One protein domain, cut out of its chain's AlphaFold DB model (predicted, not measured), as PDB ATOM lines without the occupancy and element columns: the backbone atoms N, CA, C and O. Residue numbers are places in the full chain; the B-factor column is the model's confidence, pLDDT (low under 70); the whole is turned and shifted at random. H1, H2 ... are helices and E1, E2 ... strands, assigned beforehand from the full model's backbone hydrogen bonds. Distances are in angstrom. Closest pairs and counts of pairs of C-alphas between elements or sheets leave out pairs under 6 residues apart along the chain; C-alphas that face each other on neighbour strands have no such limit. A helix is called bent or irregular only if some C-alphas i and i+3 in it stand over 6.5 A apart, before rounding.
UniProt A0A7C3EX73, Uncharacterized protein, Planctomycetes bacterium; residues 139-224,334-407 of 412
ATOM      1  N   PRO A 139       3.647 -62.446 -67.387       91.00
ATOM      2  CA  PRO A 139       4.706 -63.156 -66.683       91.00
ATOM      3  C   PRO A 139       5.168 -62.401 -65.430       91.00
ATOM      4  O   PRO A 139       5.314 -61.179 -65.419       91.00
ATOM      5  N   LEU A 140       5.429 -63.164 -64.367       94.75
ATOM      6  CA  LEU A 140       6.003 -62.642 -63.131       94.75
ATOM      7  C   LEU A 140       7.513 -62.458 -63.295       94.75
ATOM      8  O   LEU A 140       8.256 -63.442 -63.333       94.75
ATOM      9  N   GLU A 141       7.964 -61.210 -63.328       95.25
ATOM     10  CA  GLU A 141       9.383 -60.873 -63.235       95.25
ATOM     11  C   GLU A 141       9.835 -60.779 -61.776       95.25
ATOM     12  O   GLU A 141       9.022 -60.633 -60.865       95.25
ATOM     13  N   VAL A 142      11.149 -60.859 -61.549       96.25
ATOM     14  CA  VAL A 142      11.779 -60.552 -60.258       96.25
ATOM     15  C   VAL A 142      12.653 -59.319 -60.440       96.25
ATOM     16  O   VAL A 142      13.542 -59.311 -61.291       96.25
ATOM     17  N   ARG A 143      12.420 -58.277 -59.635       95.75
ATOM     18  CA  ARG A 143      13.200 -57.033 -59.666       95.75
ATOM     19  C   ARG A 143      13.598 -56.587 -58.268       95.75
ATOM     20  O   ARG A 143      12.837 -56.738 -57.312       95.75
ATOM     21  N   SER A 144      14.779 -55.984 -58.186       94.19
ATOM     22  CA  SER A 144      15.351 -55.447 -56.952       94.19
ATOM     23  C   SER A 144      15.335 -53.922 -56.971       94.19
ATOM     24  O   SER A 144      15.749 -53.299 -57.949       94.19
ATOM     25  N   TYR A 145      14.904 -53.323 -55.868       93.12
ATOM     26  CA  TYR A 145      14.805 -51.883 -55.662       93.12
ATOM     27  C   TYR A 145      15.686 -51.486 -54.488       93.12
ATOM     28  O   TYR A 145      15.601 -52.084 -53.416       93.12
ATOM     29  N   ARG A 146      16.508 -50.448 -54.662       88.00
ATOM     30  CA  ARG A 146      17.186 -49.818 -53.527       88.00
ATOM     31  C   ARG A 146      16.190 -48.920 -52.807       88.00
ATOM     32  O   ARG A 146      15.779 -47.902 -53.361       88.00
ATOM     33  N   VAL A 147      15.825 -49.298 -51.590       85.00
ATOM     34  CA  VAL A 147      14.988 -48.499 -50.694       85.00
ATOM     35  C   VAL A 147      15.912 -47.956 -49.615       85.00
ATOM     36  O   VAL A 147      16.287 -48.719 -48.729       85.00
ATOM     37  N   PRO A 148      16.340 -46.683 -49.686       66.25
ATOM     38  CA  PRO A 148      17.157 -46.121 -48.626       66.25
ATOM     39  C   PRO A 148      16.314 -46.068 -47.354       66.25
ATOM     40  O   PRO A 148      15.361 -45.293 -47.284       66.25
ATOM     41  N   THR A 149      16.670 -46.875 -46.356       62.25
ATOM     42  CA  THR A 149      16.227 -46.617 -44.987       62.25
ATOM     43  C   THR A 149      16.746 -45.247 -44.538       62.25
ATOM     44  O   THR A 149      17.673 -44.683 -45.132       62.25
ATOM     45  N   HIS A 150      16.114 -44.681 -43.512       65.31
ATOM     46  CA  HIS A 150      16.261 -43.294 -43.069       65.31
ATOM     47  C   HIS A 150      15.583 -42.258 -43.984       65.31
ATOM     48  O   HIS A 150      16.121 -41.169 -44.197       65.31
ATOM     49  N   LEU A 151      14.369 -42.535 -44.477       64.38
ATOM     50  CA  LEU A 151      13.626 -41.639 -45.384       64.38
ATOM     51  C   LEU A 151      13.358 -40.226 -44.817       64.38
ATOM     52  O   LEU A 151      13.082 -39.305 -45.584       64.38
ATOM     53  N   THR A 152      13.468 -40.032 -43.499       54.31
ATOM     54  CA  THR A 152      13.358 -38.726 -42.816       54.31
ATOM     55  C   THR A 152      14.672 -38.088 -42.387       54.31
ATOM     56  O   THR A 152      14.676 -36.903 -42.056       54.31
ATOM     57  N   SER A 153      15.774 -38.839 -42.326       55.34
ATOM     58  CA  SER A 153      16.994 -38.384 -41.650       55.34
ATOM     59  C   SER A 153      18.146 -38.189 -42.639       55.34
ATOM     60  O   SER A 153      18.561 -39.149 -43.283       55.34
ATOM     61  N   PRO A 154      18.767 -36.993 -42.713       49.94
ATOM     62  CA  PRO A 154      19.919 -36.747 -43.589       49.94
ATOM     63  C   PRO A 154      21.204 -37.462 -43.128       49.94
ATOM     64  O   PRO A 154      22.246 -37.340 -43.770       49.94
ATOM     65  N   ARG A 155      21.159 -38.185 -42.001       50.38
ATOM     66  CA  ARG A 155      22.235 -39.042 -41.492       50.38
ATOM     67  C   ARG A 155      21.666 -40.426 -41.172       50.38
ATOM     68  O   ARG A 155      20.614 -40.489 -40.537       50.38
ATOM     69  N   PRO A 156      22.356 -41.520 -41.542       52.59
ATOM     70  CA  PRO A 156      21.877 -42.865 -41.266       52.59
ATOM     71  C   PRO A 156      21.981 -43.205 -39.775       52.59
ATOM     72  O   PRO A 156      23.065 -43.491 -39.263       52.59
ATOM     73  N   MET A 157      20.852 -43.181 -39.062       52.84
ATOM     74  CA  MET A 157      20.780 -43.619 -37.664       52.84
ATOM     75  C   MET A 157      20.586 -45.135 -37.597       52.84
ATOM     76  O   MET A 157      19.465 -45.640 -37.535       52.84
ATOM     77  N   ARG A 158      21.702 -45.871 -37.620       51.59
ATOM     78  CA  ARG A 158      21.734 -47.342 -37.562       51.59
ATOM     79  C   ARG A 158      21.395 -47.885 -36.167       51.59
ATOM     80  O   ARG A 158      22.277 -48.310 -35.428       51.59
ATOM     81  N   GLY A 159      20.107 -47.909 -35.833       60.59
ATOM     82  CA  GLY A 159      19.552 -48.752 -34.772       60.59
ATOM     83  C   GLY A 159      18.741 -49.898 -35.381       60.59
ATOM     84  O   GLY A 159      17.779 -49.628 -36.095       60.59
ATOM     85  N   LEU A 160      19.099 -51.154 -35.083       59.50
ATOM     86  CA  LEU A 160      18.446 -52.363 -35.626       59.50
ATOM     87  C   LEU A 160      16.910 -52.312 -35.515       59.50
ATOM     88  O   LEU A 160      16.212 -52.434 -36.514       59.50
ATOM     89  N   LEU A 161      16.393 -51.990 -34.324       59.91
ATOM     90  CA  LEU A 161      14.951 -51.895 -34.055       59.91
ATOM     91  C   LEU A 161      14.232 -50.762 -34.814       59.91
ATOM     92  O   LEU A 161      13.015 -50.811 -34.968       59.91
ATOM     93  N   VAL A 162      14.948 -49.720 -35.248       75.38
ATOM     94  CA  VAL A 162      14.373 -48.630 -36.060       75.38
ATOM     95  C   VAL A 162      14.335 -49.049 -37.529       75.38
ATOM     96  O   VAL A 162      13.329 -48.842 -38.202       75.38
ATOM     97  N   PHE A 163      15.405 -49.697 -37.991       78.00
ATOM     98  CA  PHE A 163      15.558 -50.213 -39.348       78.00
ATOM     99  C   PHE A 163      14.511 -51.288 -39.682       78.00
ATOM    100  O   PHE A 163      13.803 -51.157 -40.677       78.00
ATOM    101  N   GLU A 164      14.332 -52.295 -38.819       83.12
ATOM    102  CA  GLU A 164      13.323 -53.353 -39.006       83.12
ATOM    103  C   GLU A 164      11.894 -52.787 -39.059       83.12
ATOM    104  O   GLU A 164      11.083 -53.211 -39.883       83.12
ATOM    105  N   ARG A 165      11.588 -51.777 -38.232       86.38
ATOM    106  CA  ARG A 165      10.283 -51.093 -38.236       86.38
ATOM    107  C   ARG A 165      10.049 -50.269 -39.502       86.38
ATOM    108  O   ARG A 165       8.927 -50.245 -40.000       86.38
ATOM    109  N   GLU A 166      11.075 -49.599 -40.026       86.31
ATOM    110  CA  GLU A 166      10.973 -48.854 -41.288       86.31
ATOM    111  C   GLU A 166      10.801 -49.808 -42.480       86.31
ATOM    112  O   GLU A 166       9.935 -49.575 -43.323       86.31
ATOM    113  N   GLN A 167      11.542 -50.924 -42.511       89.06
ATOM    114  CA  GLN A 167      11.367 -51.978 -43.516       89.06
ATOM    115  C   GLN A 167       9.959 -52.591 -43.475       89.06
ATOM    116  O   GLN A 167       9.325 -52.709 -44.524       89.06
ATOM    117  N   ALA A 168       9.448 -52.924 -42.284       90.56
ATOM    118  CA  ALA A 168       8.079 -53.411 -42.110       90.56
ATOM    119  C   ALA A 168       7.055 -52.391 -42.634       90.56
ATOM    120  O   ALA A 168       6.258 -52.725 -43.502       90.56
ATOM    121  N   ALA A 169       7.158 -51.117 -42.237       91.56
ATOM    122  CA  ALA A 169       6.252 -50.065 -42.704       91.56
ATOM    123  C   ALA A 169       6.267 -49.874 -44.236       91.56
ATOM    124  O   ALA A 169       5.229 -49.550 -44.826       91.56
ATOM    125  N   VAL A 170       7.418 -50.068 -44.895       93.50
ATOM    126  CA  VAL A 170       7.524 -50.053 -46.367       93.50
ATOM    127  C   VAL A 170       6.795 -51.253 -46.974       93.50
ATOM    128  O   VAL A 170       6.002 -51.067 -47.898       93.50
ATOM    129  N   VAL A 171       7.031 -52.462 -46.458       94.38
ATOM    130  CA  VAL A 171       6.403 -53.705 -46.943       94.38
ATOM    131  C   VAL A 171       4.888 -53.686 -46.722       94.38
ATOM    132  O   VAL A 171       4.144 -53.919 -47.673       94.38
ATOM    133  N   ASP A 172       4.419 -53.304 -45.535       94.56
ATOM    134  CA  ASP A 172       2.995 -53.189 -45.199       94.56
ATOM    135  C   ASP A 172       2.279 -52.179 -46.106       94.56
ATOM    136  O   ASP A 172       1.178 -52.429 -46.600       94.56
ATOM    137  N   THR A 173       2.923 -51.041 -46.387       95.12
ATOM    138  CA  THR A 173       2.385 -50.026 -47.302       95.12
ATOM    139  C   THR A 173       2.346 -50.529 -48.741       95.12
ATOM    140  O   THR A 173       1.368 -50.274 -49.442       95.12
ATOM    141  N   LEU A 174       3.364 -51.273 -49.187       95.94
ATOM    142  CA  LEU A 174       3.362 -51.897 -50.509       95.94
ATOM    143  C   LEU A 174       2.252 -52.945 -50.627       95.94
ATOM    144  O   LEU A 174       1.471 -52.851 -51.566       95.94
ATOM    145  N   HIS A 175       2.095 -53.860 -49.668       95.38
ATOM    146  CA  HIS A 175       0.983 -54.819 -49.659       95.38
ATOM    147  C   HIS A 175      -0.380 -54.115 -49.668       95.38
ATOM    148  O   HIS A 175      -1.231 -54.408 -50.507       95.38
ATOM    149  N   ALA A 176      -0.582 -53.107 -48.813       93.81
ATOM    150  CA  ALA A 176      -1.829 -52.343 -48.774       93.81
ATOM    151  C   ALA A 176      -2.160 -51.646 -50.110       93.81
ATOM    152  O   ALA A 176      -3.333 -51.564 -50.480       93.81
ATOM    153  N   CYS A 177      -1.146 -51.163 -50.837       94.69
ATOM    154  CA  CYS A 177      -1.296 -50.516 -52.141       94.69
ATOM    155  C   CYS A 177      -1.406 -51.500 -53.320       94.69
ATOM    156  O   CYS A 177      -2.065 -51.188 -54.309       94.69
ATOM    157  N   LEU A 178      -0.762 -52.667 -53.242       94.12
ATOM    158  CA  LEU A 178      -0.613 -53.623 -54.350       94.12
ATOM    159  C   LEU A 178      -1.568 -54.822 -54.251       94.12
ATOM    160  O   LEU A 178      -1.662 -55.601 -55.199       94.12
ATOM    161  N   ARG A 179      -2.334 -54.917 -53.155       92.25
ATOM    162  CA  ARG A 179      -3.342 -55.944 -52.857       92.25
ATOM    163  C   ARG A 179      -4.179 -56.391 -54.061       92.25
ATOM    164  O   ARG A 179      -4.335 -57.587 -54.263       92.25
ATOM    165  N   TYR A 180      -4.652 -55.468 -54.904       90.94
ATOM    166  CA  TYR A 180      -5.412 -55.794 -56.126       90.94
ATOM    167  C   TYR A 180      -4.705 -56.786 -57.059       90.94
ATOM    168  O   TYR A 180      -5.362 -57.651 -57.642       90.94
ATOM    169  N   VAL A 181      -3.387 -56.631 -57.217       91.88
ATOM    170  CA  VAL A 181      -2.528 -57.480 -58.053       91.88
ATOM    171  C   VAL A 181      -2.177 -58.763 -57.310       91.88
ATOM    172  O   VAL A 181      -2.233 -59.835 -57.906       91.88
ATOM    173  N   GLU A 182      -1.869 -58.678 -56.015       91.69
ATOM    174  CA  GLU A 182      -1.506 -59.845 -55.199       91.69
ATOM    175  C   GLU A 182      -2.674 -60.833 -55.026       91.69
ATOM    176  O   GLU A 182      -2.463 -62.042 -55.097       91.69
ATOM    177  N   GLU A 183      -3.908 -60.335 -54.884       90.56
ATOM    178  CA  GLU A 183      -5.138 -61.142 -54.815       90.56
ATOM    179  C   GLU A 183      -5.491 -61.813 -56.156       90.56
ATOM    180  O   GLU A 183      -6.084 -62.890 -56.161       90.56
ATOM    181  N   ARG A 184      -5.140 -61.196 -57.297       89.62
ATOM    182  CA  ARG A 184      -5.495 -61.690 -58.645       89.62
ATOM    183  C   ARG A 184      -4.421 -62.557 -59.292       89.62
ATOM    184  O   ARG A 184      -4.748 -63.467 -60.046       89.62
ATOM    185  N   ARG A 185      -3.139 -62.300 -59.015       91.12
ATOM    186  CA  ARG A 185      -2.015 -63.007 -59.638       91.12
ATOM    187  C   ARG A 185      -1.247 -63.822 -58.603       91.12
ATOM    188  O   ARG A 185      -0.332 -63.336 -57.935       91.12
ATOM    189  N   ALA A 186      -1.591 -65.104 -58.519       90.88
ATOM    190  CA  ALA A 186      -0.919 -66.059 -57.647       90.88
ATOM    191  C   ALA A 186       0.606 -66.073 -57.872       90.88
ATOM    192  O   ALA A 186       1.098 -66.098 -59.000       90.88
ATOM    193  N   GLY A 187       1.368 -66.091 -56.776       92.81
ATOM    194  CA  GLY A 187       2.831 -66.107 -56.813       92.81
ATOM    195  C   GLY A 187       3.504 -64.730 -56.784       92.81
ATOM    196  O   GLY A 187       4.740 -64.699 -56.734       92.81
ATOM    197  N   CYS A 188       2.737 -63.634 -56.757       95.12
ATOM    198  CA  CYS A 188       3.241 -62.319 -56.354       95.12
ATOM    199  C   CYS A 188       3.867 -62.381 -54.952       95.12
ATOM    200  O   CYS A 188       3.326 -63.048 -54.069       95.12
ATOM    201  N   ARG A 189       5.021 -61.731 -54.756       95.12
ATOM    202  CA  ARG A 189       5.717 -61.638 -53.457       95.12
ATOM    203  C   ARG A 189       6.532 -60.357 -53.362       95.12
ATOM    204  O   ARG A 189       7.149 -59.953 -54.345       95.12
ATOM    205  N   ILE A 190       6.615 -59.777 -52.169       95.00
ATOM    206  CA  ILE A 190       7.423 -58.589 -51.877       95.00
ATOM    207  C   ILE A 190       8.126 -58.820 -50.538       95.00
ATOM    208  O   ILE A 190       7.482 -59.223 -49.574       95.00
ATOM    209  N   ALA A 191       9.445 -58.626 -50.479       93.50
ATOM    210  CA  ALA A 191      10.226 -58.784 -49.252       93.50
ATOM    211  C   ALA A 191      11.561 -58.028 -49.326       93.50
ATOM    212  O   ALA A 191      12.091 -57.796 -50.411       93.50
ATOM    213  N   PHE A 192      12.156 -57.696 -48.182       90.56
ATOM    214  CA  PHE A 192      13.552 -57.251 -48.127       90.56
ATOM    215  C   PHE A 192      14.525 -58.437 -48.207       90.56
ATOM    216  O   PHE A 192      14.271 -59.516 -47.666       90.56
ATOM    217  N   HIS A 193      15.662 -58.243 -48.878       84.06
ATOM    218  CA  HIS A 193      16.726 -59.243 -48.963       84.06
ATOM    219  C   HIS A 193      17.635 -59.183 -47.724       84.06
ATOM    220  O   HIS A 193      18.720 -58.597 -47.741       84.06
ATOM    221  N   GLY A 194      17.169 -59.788 -46.629       74.81
ATOM    222  CA  GLY A 194      17.864 -59.768 -45.339       74.81
ATOM    223  C   GLY A 194      18.023 -58.345 -44.789       74.81
ATOM    224  O   GLY A 194      17.189 -57.478 -45.032       74.81
ATOM    225  N   ALA A 195      19.124 -58.084 -44.082       66.94
ATOM    226  CA  ALA A 195      19.417 -56.783 -43.467       66.94
ATOM    227  C   ALA A 195      19.919 -55.701 -44.459       66.94
ATOM    228  O   ALA A 195      20.687 -54.819 -44.077       66.94
ATOM    229  N   GLN A 196      19.552 -55.784 -45.742       71.88
ATOM    230  CA  GLN A 196      19.966 -54.831 -46.777       71.88
ATOM    231  C   GLN A 196      18.851 -53.838 -47.122       71.88
ATOM    232  O   GLN A 196      17.673 -54.181 -47.097       71.88
ATOM    233  N   ASP A 197      19.235 -52.648 -47.588       81.62
ATOM    234  CA  ASP A 197      18.373 -51.626 -48.220       81.62
ATOM    235  C   ASP A 197      17.831 -52.055 -49.606       81.62
ATOM    236  O   ASP A 197      17.671 -51.243 -50.524       81.62
ATOM    237  N   VAL A 198      17.612 -53.355 -49.809       89.75
ATOM    238  CA  VAL A 198      17.236 -53.956 -51.091       89.75
ATOM    239  C   VAL A 198      15.919 -54.701 -50.932       89.75
ATOM    240  O   VAL A 198      15.862 -55.798 -50.379       89.75
ATOM    241  N   LEU A 199      14.863 -54.095 -51.459       93.44
ATOM    242  CA  LEU A 199      13.556 -54.714 -51.610       93.44
ATOM    243  C   LEU A 199      13.558 -55.566 -52.883       93.44
ATOM    244  O   LEU A 199      13.861 -55.063 -53.964       93.44
ATOM    245  N   VAL A 200      13.189 -56.835 -52.775       95.38
ATOM    246  CA  VAL A 200      12.973 -57.736 -53.910       95.38
ATOM    247  C   VAL A 200      11.473 -57.947 -54.072       95.38
ATOM    248  O   VAL A 200      10.785 -58.372 -53.144       95.38
ATOM    249  N   ALA A 201      10.968 -57.662 -55.267       96.44
ATOM    250  CA  ALA A 201       9.585 -57.919 -55.636       96.44
ATOM    251  C   ALA A 201       9.537 -58.930 -56.785       96.44
ATOM    252  O   ALA A 201      10.312 -58.830 -57.738       96.44
ATOM    253  N   ARG A 202       8.605 -59.878 -56.702       97.00
ATOM    254  CA  ARG A 202       8.188 -60.758 -57.790       97.00
ATOM    255  C   ARG A 202       6.764 -60.383 -58.175       97.00
ATOM    256  O   ARG A 202       5.856 -60.673 -57.399       97.00
ATOM    257  N   LEU A 203       6.571 -59.722 -59.310       95.94
ATOM    258  CA  LEU A 203       5.294 -59.124 -59.720       95.94
ATOM    259  C   LEU A 203       5.141 -59.154 -61.254       95.94
ATOM    260  O   LEU A 203       6.128 -59.373 -61.960       95.94
ATOM    261  N   PRO A 204       3.936 -58.910 -61.799       93.25
ATOM    262  CA  PRO A 204       3.769 -58.618 -63.219       93.25
ATOM    263  C   PRO A 204       4.614 -57.407 -63.629       93.25
ATOM    264  O   PRO A 204       4.767 -56.449 -62.859       93.25
ATOM    265  N   LEU A 205       5.148 -57.423 -64.849       89.25
ATOM    266  CA  LEU A 205       6.059 -56.391 -65.344       89.25
ATOM    267  C   LEU A 205       5.470 -54.967 -65.253       89.25
ATOM    268  O   LEU A 205       6.170 -54.043 -64.823       89.25
ATOM    269  N   ARG A 206       4.182 -54.758 -65.546       86.94
ATOM    270  CA  ARG A 206       3.554 -53.435 -65.366       86.94
ATOM    271  C   ARG A 206       3.477 -53.004 -63.896       86.94
ATOM    272  O   ARG A 206       3.629 -51.820 -63.594       86.94
ATOM    273  N   ALA A 207       3.287 -53.941 -62.962       90.88
ATOM    274  CA  ALA A 207       3.133 -53.623 -61.542       90.88
ATOM    275  C   ALA A 207       4.437 -53.097 -60.917       90.88
ATOM    276  O   ALA A 207       4.413 -52.233 -60.037       90.88
ATOM    277  N   HIS A 208       5.584 -53.506 -61.467       92.00
ATOM    278  CA  HIS A 208       6.893 -52.960 -61.115       92.00
ATOM    279  C   HIS A 208       7.036 -51.443 -61.346       92.00
ATOM    280  O   HIS A 208       7.874 -50.813 -60.687       92.00
ATOM    281  N   ARG A 209       6.223 -50.836 -62.229       88.69
ATOM    282  CA  ARG A 209       6.162 -49.375 -62.403       88.69
ATOM    283  C   ARG A 209       5.525 -48.695 -61.188       88.69
ATOM    284  O   ARG A 209       6.082 -47.722 -60.684       88.69
ATOM    285  N   GLN A 210       4.425 -49.247 -60.668       91.19
ATOM    286  CA  GLN A 210       3.756 -48.702 -59.482       91.19
ATOM    287  C   GLN A 210       4.585 -48.907 -58.209       91.19
ATOM    288  O   GLN A 210       4.632 -47.999 -57.391       91.19
ATOM    289  N   VAL A 211       5.325 -50.018 -58.063       94.62
ATOM    290  CA  VAL A 211       6.305 -50.171 -56.962       94.62
ATOM    291  C   VAL A 211       7.306 -49.012 -56.956       94.62
ATOM    292  O   VAL A 211       7.517 -48.389 -55.917       94.62
ATOM    293  N   ALA A 212       7.891 -48.681 -58.113       92.00
ATOM    294  CA  ALA A 212       8.828 -47.564 -58.219       92.00
ATOM    295  C   ALA A 212       8.167 -46.223 -57.852       92.00
ATOM    296  O   ALA A 212       8.751 -45.440 -57.107       92.00
ATOM    297  N   ALA A 213       6.944 -45.980 -58.332       91.19
ATOM    298  CA  ALA A 213       6.193 -44.764 -58.032       91.19
ATOM    299  C   ALA A 213       5.802 -44.654 -56.543       91.19
ATOM    300  O   ALA A 213       5.910 -43.571 -55.976       91.19
ATOM    301  N   ILE A 214       5.416 -45.757 -55.890       94.50
ATOM    302  CA  ILE A 214       5.119 -45.814 -54.448       94.50
ATOM    303  C   ILE A 214       6.367 -45.491 -53.625       94.50
ATOM    304  O   ILE A 214       6.310 -44.625 -52.755       94.50
ATOM    305  N   LEU A 215       7.499 -46.140 -53.917       93.25
ATOM    306  CA  LEU A 215       8.763 -45.910 -53.206       93.25
ATOM    307  C   LEU A 215       9.252 -44.461 -53.362       93.25
ATOM    308  O   LEU A 215       9.703 -43.839 -52.398       93.25
ATOM    309  N   GLU A 216       9.117 -43.897 -54.563       90.06
ATOM    310  CA  GLU A 216       9.430 -42.494 -54.836       90.06
ATOM    311  C   GLU A 216       8.493 -41.543 -54.066       90.06
ATOM    312  O   GLU A 216       8.956 -40.591 -53.436       90.06
ATOM    313  N   ALA A 217       7.190 -41.843 -54.033       90.69
ATOM    314  CA  ALA A 217       6.176 -41.063 -53.328       90.69
ATOM    315  C   ALA A 217       6.326 -41.117 -51.792       90.69
ATOM    316  O   ALA A 217       6.159 -40.097 -51.122       90.69
ATOM    317  N   MET A 218       6.715 -42.264 -51.219       90.12
ATOM    318  CA  MET A 218       7.088 -42.389 -49.799       90.12
ATOM    319  C   MET A 218       8.235 -41.437 -49.444       90.12
ATOM    320  O   MET A 218       8.161 -40.699 -48.454       90.12
ATOM    321  N   ARG A 219       9.288 -41.447 -50.274       85.81
ATOM    322  CA  ARG A 219      10.542 -40.724 -50.049       85.81
ATOM    323  C   ARG A 219      10.397 -39.219 -50.250       85.81
ATOM    324  O   ARG A 219      10.752 -38.437 -49.369       85.81
ATOM    325  N   HIS A 220       9.852 -38.811 -51.389       84.38
ATOM    326  CA  HIS A 220       9.871 -37.423 -51.848       84.38
ATOM    327  C   HIS A 220       8.497 -36.740 -51.844       84.38
ATOM    328  O   HIS A 220       8.423 -35.540 -52.100       84.38
ATOM    329  N   GLY A 221       7.424 -37.467 -51.522       85.50
ATOM    330  CA  GLY A 221       6.058 -36.999 -51.746       85.50
ATOM    331  C   GLY A 221       5.701 -37.002 -53.234       85.50
ATOM    332  O   GLY A 221       6.480 -37.431 -54.085       85.50
ATOM    333  N   THR A 222       4.520 -36.487 -53.568       82.56
ATOM    334  CA  THR A 222       4.170 -36.149 -54.955       82.56
ATOM    335  C   THR A 222       3.713 -34.705 -55.031       82.56
ATOM    336  O   THR A 222       3.018 -34.237 -54.133       82.56
ATOM    337  N   GLY A 223       4.038 -34.020 -56.129       72.44
ATOM    338  CA  GLY A 223       3.429 -32.727 -56.433       72.44
ATOM    339  C   GLY A 223       1.903 -32.824 -56.563       72.44
ATOM    340  O   GLY A 223       1.340 -33.917 -56.697       72.44
ATOM    341  N   LEU A 224       1.244 -31.662 -56.545       67.56
ATOM    342  CA  LEU A 224      -0.195 -31.553 -56.788       67.56
ATOM    343  C   LEU A 224      -0.577 -32.228 -58.122       67.56
ATOM    344  O   LEU A 224       0.218 -32.198 -59.066       67.56
ATOM    345  N   ALA A 334      -4.904 -46.132 -62.407       89.38
ATOM    346  CA  ALA A 334      -4.471 -45.753 -61.067       89.38
ATOM    347  C   ALA A 334      -3.161 -44.953 -61.107       89.38
ATOM    348  O   ALA A 334      -2.128 -45.413 -61.591       89.38
ATOM    349  N   VAL A 335      -3.189 -43.755 -60.532       89.88
ATOM    350  CA  VAL A 335      -2.026 -42.890 -60.339       89.88
ATOM    351  C   VAL A 335      -1.616 -42.953 -58.873       89.88
ATOM    352  O   VAL A 335      -2.473 -42.901 -57.991       89.88
ATOM    353  N   VAL A 336      -0.314 -43.041 -58.599       92.94
ATOM    354  CA  VAL A 336       0.230 -42.936 -57.238       92.94
ATOM    355  C   VAL A 336       0.343 -41.465 -56.840       92.94
ATOM    356  O   VAL A 336       0.974 -40.669 -57.539       92.94
ATOM    357  N   ARG A 337      -0.220 -41.109 -55.683       93.56
ATOM    358  CA  ARG A 337      -0.027 -39.814 -55.015       93.56
ATOM    359  C   ARG A 337       0.374 -40.026 -53.556       93.56
ATOM    360  O   ARG A 337       0.001 -41.021 -52.938       93.56
ATOM    361  N   ALA A 338       1.124 -39.077 -53.010       94.44
ATOM    362  CA  ALA A 338       1.443 -38.978 -51.594       94.44
ATOM    363  C   ALA A 338       1.039 -37.600 -51.067       94.44
ATOM    364  O   ALA A 338       1.518 -36.577 -51.558       94.44
ATOM    365  N   TYR A 339       0.182 -37.593 -50.048       93.56
ATOM    366  CA  TYR A 339      -0.314 -36.389 -49.387       93.56
ATOM    367  C   TYR A 339       0.329 -36.247 -48.010       93.56
ATOM    368  O   TYR A 339       0.389 -37.216 -47.254       93.56
ATOM    369  N   GLU A 340       0.787 -35.050 -47.654       91.44
ATOM    370  CA  GLU A 340       1.316 -34.784 -46.314       91.44
ATOM    371  C   GLU A 340       0.170 -34.675 -45.301       91.44
ATOM    372  O   GLU A 340      -0.745 -33.870 -45.476       91.44
ATOM    373  N   ILE A 341       0.215 -35.488 -44.241       93.19
ATOM    374  CA  ILE A 341      -0.860 -35.576 -43.236       93.19
ATOM    375  C   ILE A 341      -0.387 -35.289 -41.804       93.19
ATOM    376  O   ILE A 341      -1.173 -35.426 -40.867       93.19
ATOM    377  N   ARG A 342       0.858 -34.823 -41.618       91.94
ATOM    378  CA  ARG A 342       1.438 -34.408 -40.320       91.94
ATOM    379  C   ARG A 342       0.504 -33.522 -39.486       91.94
ATOM    380  O   ARG A 342       0.410 -33.696 -38.280       91.94
ATOM    381  N   SER A 343      -0.207 -32.583 -40.112       92.00
ATOM    382  CA  SER A 343      -1.157 -31.688 -39.429       92.00
ATOM    383  C   SER A 343      -2.436 -32.379 -38.938       92.00
ATOM    384  O   SER A 343      -3.147 -31.829 -38.101       92.00
ATOM    385  N   LEU A 344      -2.751 -33.567 -39.461       92.75
ATOM    386  CA  LEU A 344      -3.948 -34.330 -39.118       92.75
ATOM    387  C   LEU A 344      -3.675 -35.354 -38.011       92.75
ATOM    388  O   LEU A 344      -4.541 -35.533 -37.155       92.75
ATOM    389  N   LEU A 345      -2.497 -35.991 -38.010       93.06
ATOM    390  CA  LEU A 345      -2.129 -37.076 -37.084       93.06
ATOM    391  C   LEU A 345      -2.273 -36.745 -35.577       93.06
ATOM    392  O   LEU A 345      -2.713 -37.625 -34.843       93.06
ATOM    393  N   PRO A 346      -2.037 -35.510 -35.080       93.38
ATOM    394  CA  PRO A 346      -2.308 -35.159 -33.677       93.38
ATOM    395  C   PRO A 346      -3.785 -35.262 -33.256       93.38
ATOM    396  O   PRO A 346      -4.091 -35.223 -32.067       93.38
ATOM    397  N   HIS A 347      -4.705 -35.364 -34.219       90.56
ATOM    398  CA  HIS A 347      -6.154 -35.335 -34.004       90.56
ATOM    399  C   HIS A 347      -6.884 -36.541 -34.629       90.56
ATOM    400  O   HIS A 347      -8.111 -36.533 -34.737       90.56
ATOM    401  N   THR A 348      -6.165 -37.558 -35.121       93.88
ATOM    402  CA  THR A 348      -6.751 -38.804 -35.650       93.88
ATOM    403  C   THR A 348      -5.726 -39.924 -35.686       93.88
ATOM    404  O   THR A 348      -4.565 -39.685 -36.009       93.88
ATOM    405  N   THR A 349      -6.163 -41.165 -35.464       95.06
ATOM    406  CA  THR A 349      -5.322 -42.321 -35.796       95.06
ATOM    407  C   THR A 349      -5.259 -42.518 -37.322       95.06
ATOM    408  O   THR A 349      -6.161 -42.044 -38.036       95.06
ATOM    409  N   PRO A 350      -4.230 -43.211 -37.843       94.38
ATOM    410  CA  PRO A 350      -4.136 -43.584 -39.256       94.38
ATOM    411  C   PRO A 350      -5.358 -44.356 -39.772       94.38
ATOM    412  O   PRO A 350      -5.853 -44.088 -40.867       94.38
ATOM    413  N   GLU A 351      -5.886 -45.275 -38.966       94.81
ATOM    414  CA  GLU A 351      -7.023 -46.138 -39.303       94.81
ATOM    415  C   GLU A 351      -8.308 -45.314 -39.408       94.81
ATOM    416  O   GLU A 351      -9.065 -45.468 -40.365       94.81
ATOM    417  N   ALA A 352      -8.523 -44.388 -38.466       94.56
ATOM    418  CA  ALA A 352      -9.661 -43.475 -38.482       94.56
ATOM    419  C   ALA A 352      -9.605 -42.497 -39.672       94.56
ATOM    420  O   ALA A 352     -10.638 -42.224 -40.290       94.56
ATOM    421  N   LEU A 353      -8.409 -42.027 -40.053       94.88
ATOM    422  CA  LEU A 353      -8.216 -41.201 -41.250       94.88
ATOM    423  C   LEU A 353      -8.549 -41.984 -42.527       94.88
ATOM    424  O   LEU A 353      -9.324 -41.507 -43.357       94.88
ATOM    425  N   LEU A 354      -8.015 -43.202 -42.668       93.50
ATOM    426  CA  LEU A 354      -8.310 -44.078 -43.804       93.50
ATOM    427  C   LEU A 354      -9.804 -44.419 -43.882       93.50
ATOM    428  O   LEU A 354     -10.382 -44.358 -44.964       93.50
ATOM    429  N   ALA A 355     -10.451 -44.726 -42.755       92.25
ATOM    430  CA  ALA A 355     -11.888 -44.993 -42.698       92.25
ATOM    431  C   ALA A 355     -12.728 -43.774 -43.122       92.25
ATOM    432  O   ALA A 355     -13.681 -43.926 -43.888       92.25
ATOM    433  N   HIS A 356     -12.351 -42.565 -42.691       93.12
ATOM    434  CA  HIS A 356     -13.021 -41.330 -43.103       93.12
ATOM    435  C   HIS A 356     -12.899 -41.097 -44.618       93.12
ATOM    436  O   HIS A 356     -13.906 -40.874 -45.286       93.12
ATOM    437  N   ILE A 357     -11.689 -41.210 -45.176       92.25
ATOM    438  CA  ILE A 357     -11.446 -41.024 -46.616       92.25
ATOM    439  C   ILE A 357     -12.240 -42.047 -47.438       92.25
ATOM    440  O   ILE A 357     -12.928 -41.672 -48.386       92.25
ATOM    441  N   ARG A 358     -12.215 -43.325 -47.038       91.38
ATOM    442  CA  ARG A 358     -12.969 -44.404 -47.699       91.38
ATOM    443  C   ARG A 358     -14.474 -44.128 -47.734       91.38
ATOM    444  O   ARG A 358     -15.110 -44.386 -48.751       91.38
ATOM    445  N   LYS A 359     -15.026 -43.570 -46.649       90.62
ATOM    446  CA  LYS A 359     -16.445 -43.202 -46.543       90.62
ATOM    447  C   LYS A 359     -16.833 -42.029 -47.454       90.62
ATOM    448  O   LYS A 359     -17.933 -42.050 -47.990       90.62
ATOM    449  N   GLN A 360     -15.964 -41.027 -47.604       89.88
ATOM    450  CA  GLN A 360     -16.280 -39.797 -48.347       89.88
ATOM    451  C   GLN A 360     -16.005 -39.880 -49.854       89.88
ATOM    452  O   GLN A 360     -16.638 -39.169 -50.627       89.88
ATOM    453  N   VAL A 361     -15.031 -40.690 -50.278       85.75
ATOM    454  CA  VAL A 361     -14.518 -40.638 -51.659       85.75
ATOM    455  C   VAL A 361     -15.255 -41.579 -52.602       85.75
ATOM    456  O   VAL A 361     -15.631 -41.133 -53.680       85.75
ATOM    457  N   ASP A 362     -15.447 -42.840 -52.194       78.75
ATOM    458  CA  ASP A 362     -16.130 -43.895 -52.965       78.75
ATOM    459  C   ASP A 362     -16.600 -45.018 -52.012       78.75
ATOM    460  O   ASP A 362     -15.900 -46.025 -51.851       78.75
ATOM    461  N   PRO A 363     -17.748 -44.869 -51.323       64.75
ATOM    462  CA  PRO A 363     -18.230 -45.834 -50.331       64.75
ATOM    463  C   PRO A 363     -18.736 -47.143 -50.971       64.75
ATOM    464  O   PRO A 363     -19.932 -47.405 -51.051       64.75
ATOM    465  N   GLY A 364     -17.801 -47.990 -51.410       65.00
ATOM    466  CA  GLY A 364     -18.060 -49.342 -51.915       65.00
ATOM    467  C   GLY A 364     -16.871 -49.992 -52.632       65.00
ATOM    468  O   GLY A 364     -16.648 -51.192 -52.480       65.00
ATOM    469  N   ASP A 365     -16.066 -49.218 -53.368       74.88
ATOM    470  CA  ASP A 365     -15.099 -49.792 -54.324       74.88
ATOM    471  C   ASP A 365     -13.792 -50.283 -53.651       74.88
ATOM    472  O   ASP A 365     -13.231 -51.305 -54.044       74.88
ATOM    473  N   TRP A 366     -13.372 -49.664 -52.533       76.69
ATOM    474  CA  TRP A 366     -12.164 -50.019 -51.748       76.69
ATOM    475  C   TRP A 366     -12.070 -51.492 -51.302       76.69
ATOM    476  O   TRP A 366     -10.987 -51.979 -50.950       76.69
ATOM    477  N   ALA A 367     -13.191 -52.216 -51.284       68.88
ATOM    478  CA  ALA A 367     -13.221 -53.641 -50.969       68.88
ATOM    479  C   ALA A 367     -12.509 -54.502 -52.032       68.88
ATOM    480  O   ALA A 367     -12.009 -55.571 -51.698       68.88
ATOM    481  N   ARG A 368     -12.408 -54.031 -53.285       71.94
ATOM    482  CA  ARG A 368     -11.930 -54.805 -54.451       71.94
ATOM    483  C   ARG A 368     -10.412 -54.806 -54.663       71.94
ATOM    484  O   ARG A 368      -9.938 -55.343 -55.668       71.94
ATOM    485  N   GLY A 369      -9.669 -54.166 -53.760       71.50
ATOM    486  CA  GLY A 369      -8.213 -54.001 -53.821       71.50
ATOM    487  C   GLY A 369      -7.752 -52.705 -54.498       71.50
ATOM    488  O   GLY A 369      -6.641 -52.263 -54.228       71.50
ATOM    489  N   LEU A 370      -8.603 -52.080 -55.317       80.31
ATOM    490  CA  LEU A 370      -8.454 -50.724 -55.848       80.31
ATOM    491  C   LEU A 370      -9.809 -50.001 -55.746       80.31
ATOM    492  O   LEU A 370     -10.819 -50.653 -56.008       80.31
ATOM    493  N   PRO A 371      -9.850 -48.697 -55.418       88.38
ATOM    494  CA  PRO A 371      -8.723 -47.853 -55.011       88.38
ATOM    495  C   PRO A 371      -8.043 -48.335 -53.720       88.38
ATOM    496  O   PRO A 371      -8.617 -49.091 -52.932       88.38
ATOM    497  N   ALA A 372      -6.786 -47.935 -53.526       91.62
ATOM    498  CA  ALA A 372      -5.953 -48.380 -52.411       91.62
ATOM    499  C   ALA A 372      -5.266 -47.200 -51.721       91.62
ATOM    500  O   ALA A 372      -4.879 -46.227 -52.365       91.62
ATOM    501  N   ALA A 373      -5.113 -47.272 -50.399       94.12
ATOM    502  CA  ALA A 373      -4.432 -46.239 -49.626       94.12
ATOM    503  C   ALA A 373      -3.869 -46.794 -48.317       94.12
ATOM    504  O   ALA A 373      -4.496 -47.648 -47.680       94.12
ATOM    505  N   SER A 374      -2.724 -46.250 -47.907       95.81
ATOM    506  CA  SER A 374      -2.029 -46.564 -46.658       95.81
ATOM    507  C   SER A 374      -1.351 -45.316 -46.090       95.81
ATOM    508  O   SER A 374      -0.931 -44.425 -46.830       95.81
ATOM    509  N   VAL A 375      -1.242 -45.245 -44.765       95.56
ATOM    510  CA  VAL A 375      -0.499 -44.191 -44.070       95.56
ATOM    511  C   VAL A 375       0.920 -44.680 -43.817       95.56
ATOM    512  O   VAL A 375       1.164 -45.524 -42.958       95.56
ATOM    513  N   PHE A 376       1.872 -44.103 -44.541       94.00
ATOM    514  CA  PHE A 376       3.286 -44.353 -44.337       94.00
ATOM    515  C   PHE A 376       3.810 -43.441 -43.221       94.00
ATOM    516  O   PHE A 376       4.250 -42.310 -43.453       94.00
ATOM    517  N   LEU A 377       3.720 -43.943 -41.984       90.75
ATOM    518  CA  LEU A 377       4.100 -43.221 -40.766       90.75
ATOM    519  C   LEU A 377       5.521 -42.634 -40.773       90.75
ATOM    520  O   LEU A 377       5.641 -41.504 -40.306       90.75
ATOM    521  N   PRO A 378       6.578 -43.297 -41.302       89.56
ATOM    522  CA  PRO A 378       7.930 -42.749 -41.240       89.56
ATOM    523  C   PRO A 378       8.052 -41.339 -41.818       89.56
ATOM    524  O   PRO A 378       8.721 -40.523 -41.202       89.56
ATOM    525  N   THR A 379       7.380 -41.017 -42.932       87.62
ATOM    526  CA  THR A 379       7.363 -39.654 -43.509       87.62
ATOM    527  C   THR A 379       6.036 -38.910 -43.311       87.62
ATOM    528  O   THR A 379       5.852 -37.843 -43.892       87.62
ATOM    529  N   GLU A 380       5.126 -39.440 -42.483       91.81
ATOM    530  CA  GLU A 380       3.802 -38.864 -42.176       91.81
ATOM    531  C   GLU A 380       2.976 -38.537 -43.436       91.81
ATOM    532  O   GLU A 380       2.346 -37.477 -43.555       91.81
ATOM    533  N   ARG A 381       2.995 -39.468 -44.401       93.06
ATOM    534  CA  ARG A 381       2.320 -39.344 -45.700       93.06
ATOM    535  C   ARG A 381       1.212 -40.372 -45.866       93.06
ATOM    536  O   ARG A 381       1.378 -41.543 -45.541       93.06
ATOM    537  N   LEU A 382       0.096 -39.945 -46.447       95.75
ATOM    538  CA  LEU A 382      -0.911 -40.843 -47.002       95.75
ATOM    539  C   LEU A 382      -0.514 -41.185 -48.441       95.75
ATOM    540  O   LEU A 382      -0.550 -40.309 -49.305       95.75
ATOM    541  N   ILE A 383      -0.161 -42.442 -48.695       96.06
ATOM    542  CA  ILE A 383       0.080 -42.979 -50.037       96.06
ATOM    543  C   ILE A 383      -1.250 -43.490 -50.597       96.06
ATOM    544  O   ILE A 383      -1.973 -44.212 -49.911       96.06
ATOM    545  N   VAL A 384      -1.575 -43.118 -51.836       94.81
ATOM    546  CA  VAL A 384      -2.864 -43.400 -52.482       94.81
ATOM    547  C   VAL A 384      -2.661 -43.851 -53.924       94.81
ATOM    548  O   VAL A 384      -1.998 -43.158 -54.695       94.81
ATOM    549  N   LEU A 385      -3.308 -44.952 -54.305       94.31
ATOM    550  CA  LEU A 385      -3.503 -45.392 -55.686       94.31
ATOM    551  C   LEU A 385      -4.982 -45.236 -56.051       94.31
ATOM    552  O   LEU A 385      -5.843 -45.952 -55.534       94.31
ATOM    553  N   HIS A 386      -5.262 -44.290 -56.942       91.88
ATOM    554  CA  HIS A 386      -6.601 -43.960 -57.436       91.88
ATOM    555  C   HIS A 386      -6.492 -43.331 -58.828       91.88
ATOM    556  O   HIS A 386      -5.452 -42.762 -59.162       91.88
ATOM    557  N   ASP A 387      -7.557 -43.379 -59.626       87.94
ATOM    558  CA  ASP A 387      -7.682 -42.498 -60.795       87.94
ATOM    559  C   ASP A 387      -7.634 -40.999 -60.425       87.94
ATOM    560  O   ASP A 387      -7.895 -40.593 -59.289       87.94
ATOM    561  N   GLU A 388      -7.327 -40.145 -61.406       85.12
ATOM    562  CA  GLU A 388      -7.211 -38.689 -61.216       85.12
ATOM    563  C   GLU A 388      -8.533 -38.014 -60.776       85.12
ATOM    564  O   GLU A 388      -8.531 -36.861 -60.338       85.12
ATOM    565  N   ALA A 389      -9.687 -38.685 -60.877       82.19
ATOM    566  CA  ALA A 389     -10.949 -38.171 -60.341       82.19
ATOM    567  C   ALA A 389     -11.010 -38.349 -58.814       82.19
ATOM    568  O   ALA A 389     -11.232 -37.373 -58.091       82.19
ATOM    569  N   GLY A 390     -10.730 -39.550 -58.309       88.00
ATOM    570  CA  GLY A 390     -10.660 -39.805 -56.871       88.00
ATOM    571  C   GLY A 390      -9.458 -39.152 -56.191       88.00
ATOM    572  O   GLY A 390      -9.615 -38.651 -55.083       88.00
ATOM    573  N   GLN A 391      -8.303 -39.004 -56.859       90.19
ATOM    574  CA  GLN A 391      -7.188 -38.206 -56.309       90.19
ATOM    575  C   GLN A 391      -7.597 -36.740 -56.051       90.19
ATOM    576  O   GLN A 391      -7.162 -36.127 -55.070       90.19
ATOM    577  N   ARG A 392      -8.483 -36.169 -56.885       86.94
ATOM    578  CA  ARG A 392      -9.067 -34.835 -56.651       86.94
ATOM    579  C   ARG A 392     -10.072 -34.838 -55.493       86.94
ATOM    580  O   ARG A 392     -10.008 -33.929 -54.666       86.94
ATOM    581  N   ARG A 393     -10.932 -35.861 -55.375       89.38
ATOM    582  CA  ARG A 393     -11.838 -36.032 -54.214       89.38
ATOM    583  C   ARG A 393     -11.056 -36.153 -52.897       89.38
ATOM    584  O   ARG A 393     -11.353 -35.441 -51.944       89.38
ATOM    585  N   ILE A 394     -10.003 -36.968 -52.865       92.12
ATOM    586  CA  ILE A 394      -9.121 -37.158 -51.700       92.12
ATOM    587  C   ILE A 394      -8.436 -35.848 -51.305       92.12
ATOM    588  O   ILE A 394      -8.432 -35.490 -50.127       92.12
ATOM    589  N   ALA A 395      -7.916 -35.093 -52.277       91.19
ATOM    590  CA  ALA A 395      -7.310 -33.788 -52.019       91.19
ATOM    591  C   ALA A 395      -8.298 -32.780 -51.396       91.19
ATOM    592  O   ALA A 395      -7.891 -31.970 -50.561       91.19
ATOM    593  N   ALA A 396      -9.581 -32.831 -51.777       90.50
ATOM    594  CA  ALA A 396     -10.631 -32.004 -51.185       90.50
ATOM    595  C   ALA A 396     -10.957 -32.433 -49.743       90.50
ATOM    596  O   ALA A 396     -10.899 -31.599 -48.842       90.50
ATOM    597  N   VAL A 397     -11.182 -33.730 -49.499       93.38
ATOM    598  CA  VAL A 397     -11.471 -34.281 -48.156       93.38
ATOM    599  C   VAL A 397     -10.334 -33.989 -47.167       93.38
ATOM    600  O   VAL A 397     -10.575 -33.573 -46.036       93.38
ATOM    601  N   LEU A 398      -9.074 -34.148 -47.585       93.31
ATOM    602  CA  LEU A 398      -7.916 -33.826 -46.741       93.31
ATOM    603  C   LEU A 398      -7.818 -32.328 -46.414       93.31
ATOM    604  O   LEU A 398      -7.392 -31.971 -45.314       93.31
ATOM    605  N   ARG A 399      -8.225 -31.452 -47.342       91.12
ATOM    606  CA  ARG A 399      -8.274 -30.002 -47.120       91.12
ATOM    607  C   ARG A 399      -9.362 -29.632 -46.113       91.12
ATOM    608  O   ARG A 399      -9.063 -28.935 -45.151       91.12
ATOM    609  N   GLU A 400     -10.570 -30.164 -46.277       91.88
ATOM    610  CA  GLU A 400     -11.697 -29.960 -45.356       91.88
ATOM    611  C   GLU A 400     -11.362 -30.434 -43.927       91.88
ATOM    612  O   GLU A 400     -11.593 -29.720 -42.945       91.88
ATOM    613  N   LEU A 401     -10.718 -31.600 -43.794       92.31
ATOM    614  CA  LEU A 401     -10.211 -32.106 -42.512       92.31
ATOM    615  C   LEU A 401      -9.137 -31.199 -41.891       92.31
ATOM    616  O   LEU A 401      -9.080 -31.064 -40.669       92.31
ATOM    617  N   ALA A 402      -8.279 -30.576 -42.700       89.81
ATOM    618  CA  ALA A 402      -7.264 -29.643 -42.213       89.81
ATOM    619  C   ALA A 402      -7.857 -28.277 -41.821       89.81
ATOM    620  O   ALA A 402      -7.374 -27.648 -40.881       89.81
ATOM    621  N   GLU A 403      -8.893 -27.814 -42.521       90.06
ATOM    622  CA  GLU A 403      -9.571 -26.539 -42.267       90.06
ATOM    623  C   GLU A 403     -10.470 -26.614 -41.029       90.06
ATOM    624  O   GLU A 403     -10.312 -25.802 -40.117       90.06
ATOM    625  N   SER A 404     -11.316 -27.644 -40.922       88.31
ATOM    626  CA  SER A 404     -12.165 -27.888 -39.742       88.31
ATOM    627  C   SER A 404     -11.368 -27.988 -38.432       88.31
ATOM    628  O   SER A 404     -11.834 -27.539 -37.385       88.31
ATOM    629  N   ARG A 405     -10.133 -28.507 -38.484       85.31
ATOM    630  CA  ARG A 405      -9.227 -28.635 -37.324       85.31
ATOM    631  C   ARG A 405      -8.423 -27.380 -36.991       85.31
ATOM    632  O   ARG A 405      -7.887 -27.292 -35.892       85.31
ATOM    633  N   ARG A 406      -8.349 -26.391 -37.889       79.62
ATOM    634  CA  ARG A 406      -7.729 -25.084 -37.586       79.62
ATOM    635  C   ARG A 406      -8.618 -24.194 -36.714       79.62
ATOM    636  O   ARG A 406      -8.123 -23.199 -36.186       79.62
ATOM    637  N   GLY A 407      -9.890 -24.569 -36.549       65.75
ATOM    638  CA  GLY A 407     -10.904 -23.800 -35.836       65.75
ATOM    639  C   GLY A 407     -11.245 -22.480 -36.541       65.75
ATOM    640  O   GLY A 407     -10.576 -22.082 -37.502       65.75
TER     641      GLY A 407
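AT A GLANCE: This is residues 139 to 224 and 334 to 407 of the 412 residues of an uncharacterized protein of Planctomycetes bacterium (UniProt A0A7C3EX73). What shape do these atoms make? They make a stack of four layers: the sheet E1 E3 E2 at one end, then H1 and H2, then the sheet E4 E6 E5, then H3 and H5. H1 and H2 lie between the two sheets, and short H4 sits near the kinked end of H1. What are its parts? The 160 printed residues include five named helices and six named strands, in the order E1 H1 E2 E3 H2 E4 H3 H4 E5 E6 H5, a mixed class with two antiparallel sheets. The whole is compact, with a radius of gyration of the C-alphas of 15.9 A and spans of 47 by 38 by 24 A.

IN THESE COORDINATES: Where does the first half run? E1 is residues 140 to 146, 19.5 A long, with C-alpha 140 at (6.003, -62.642, -63.131). H1, 160 to 184, is 34.5 A long and irregular, with C-alphas 177 and 180 7.8 A apart and a kink of 66 degrees near residue 178. E2 is 189 to 192, E3 is 198 to 204 and H2, 207 to 220, is 20.0 A long. What follows the cut? E4 is 335 to 340, H3 350 to 361 and H4 365 to 368. E5 is 372 to 376, E6 381 to 386 and H5, 24.5 A long, 388 to 404, with C-alpha 404 at (-12.165, -27.888, -39.742).

HOW THE PARTS SIT: How is the first sheet built? E3 is antiparallel to both E1 and E2: N 143 and O 201 are 2.9 A apart, N 191 and O 200 3.0 A, within hydrogen-bond range. E1, H1, E2 is a split strand-helix-strand unit, two strands running the same way with E3 between them, and its crossover is right-handed. H1 and H2 are on the same face, making two layers, with heights over the sheet of 8.0 A and 10.3 A. How is the second sheet built? E6 is antiparallel to E4 and E5: N 337 and O 384 are 2.9 A apart, N 374 and O 383 3.0 A. E4, H3 H4, E5 is another such split right-handed unit, and the sheet has three layers, H1 and H2 on one face, H3 and H5 on the opposite face. The closest C-alphas of H1 and E5, Cys 177 and Ala 372, are 5.1 A apart. Which helices touch? H1 and H2 only just touch, with 3 pairs of C-alphas within 8 A, the closest Leu 174 and Val 211, 7.3 A. H3 and H5 touch at Val 361 and Arg 393, 5.9 A, at a steep tilt of 60 degrees, opposite ways. In H2 and H3 every O i to N i+4 pair is within hydrogen-bond range, in H1 17 of 21 and in H5 12 of 13; H4 is too short for one.

THE WHOLE: Is the printed part unbroken? No: residues 225 to 333 are not printed, and C-alphas 224 and 334 are 15.4 A apart across the cut. Where is the long link, and where is confidence low? The link from E1 to H1, 13 residues, is long, and pLDDT is under 70 at 148 to 161, 195, 224, 363 to 364, 367 and 407.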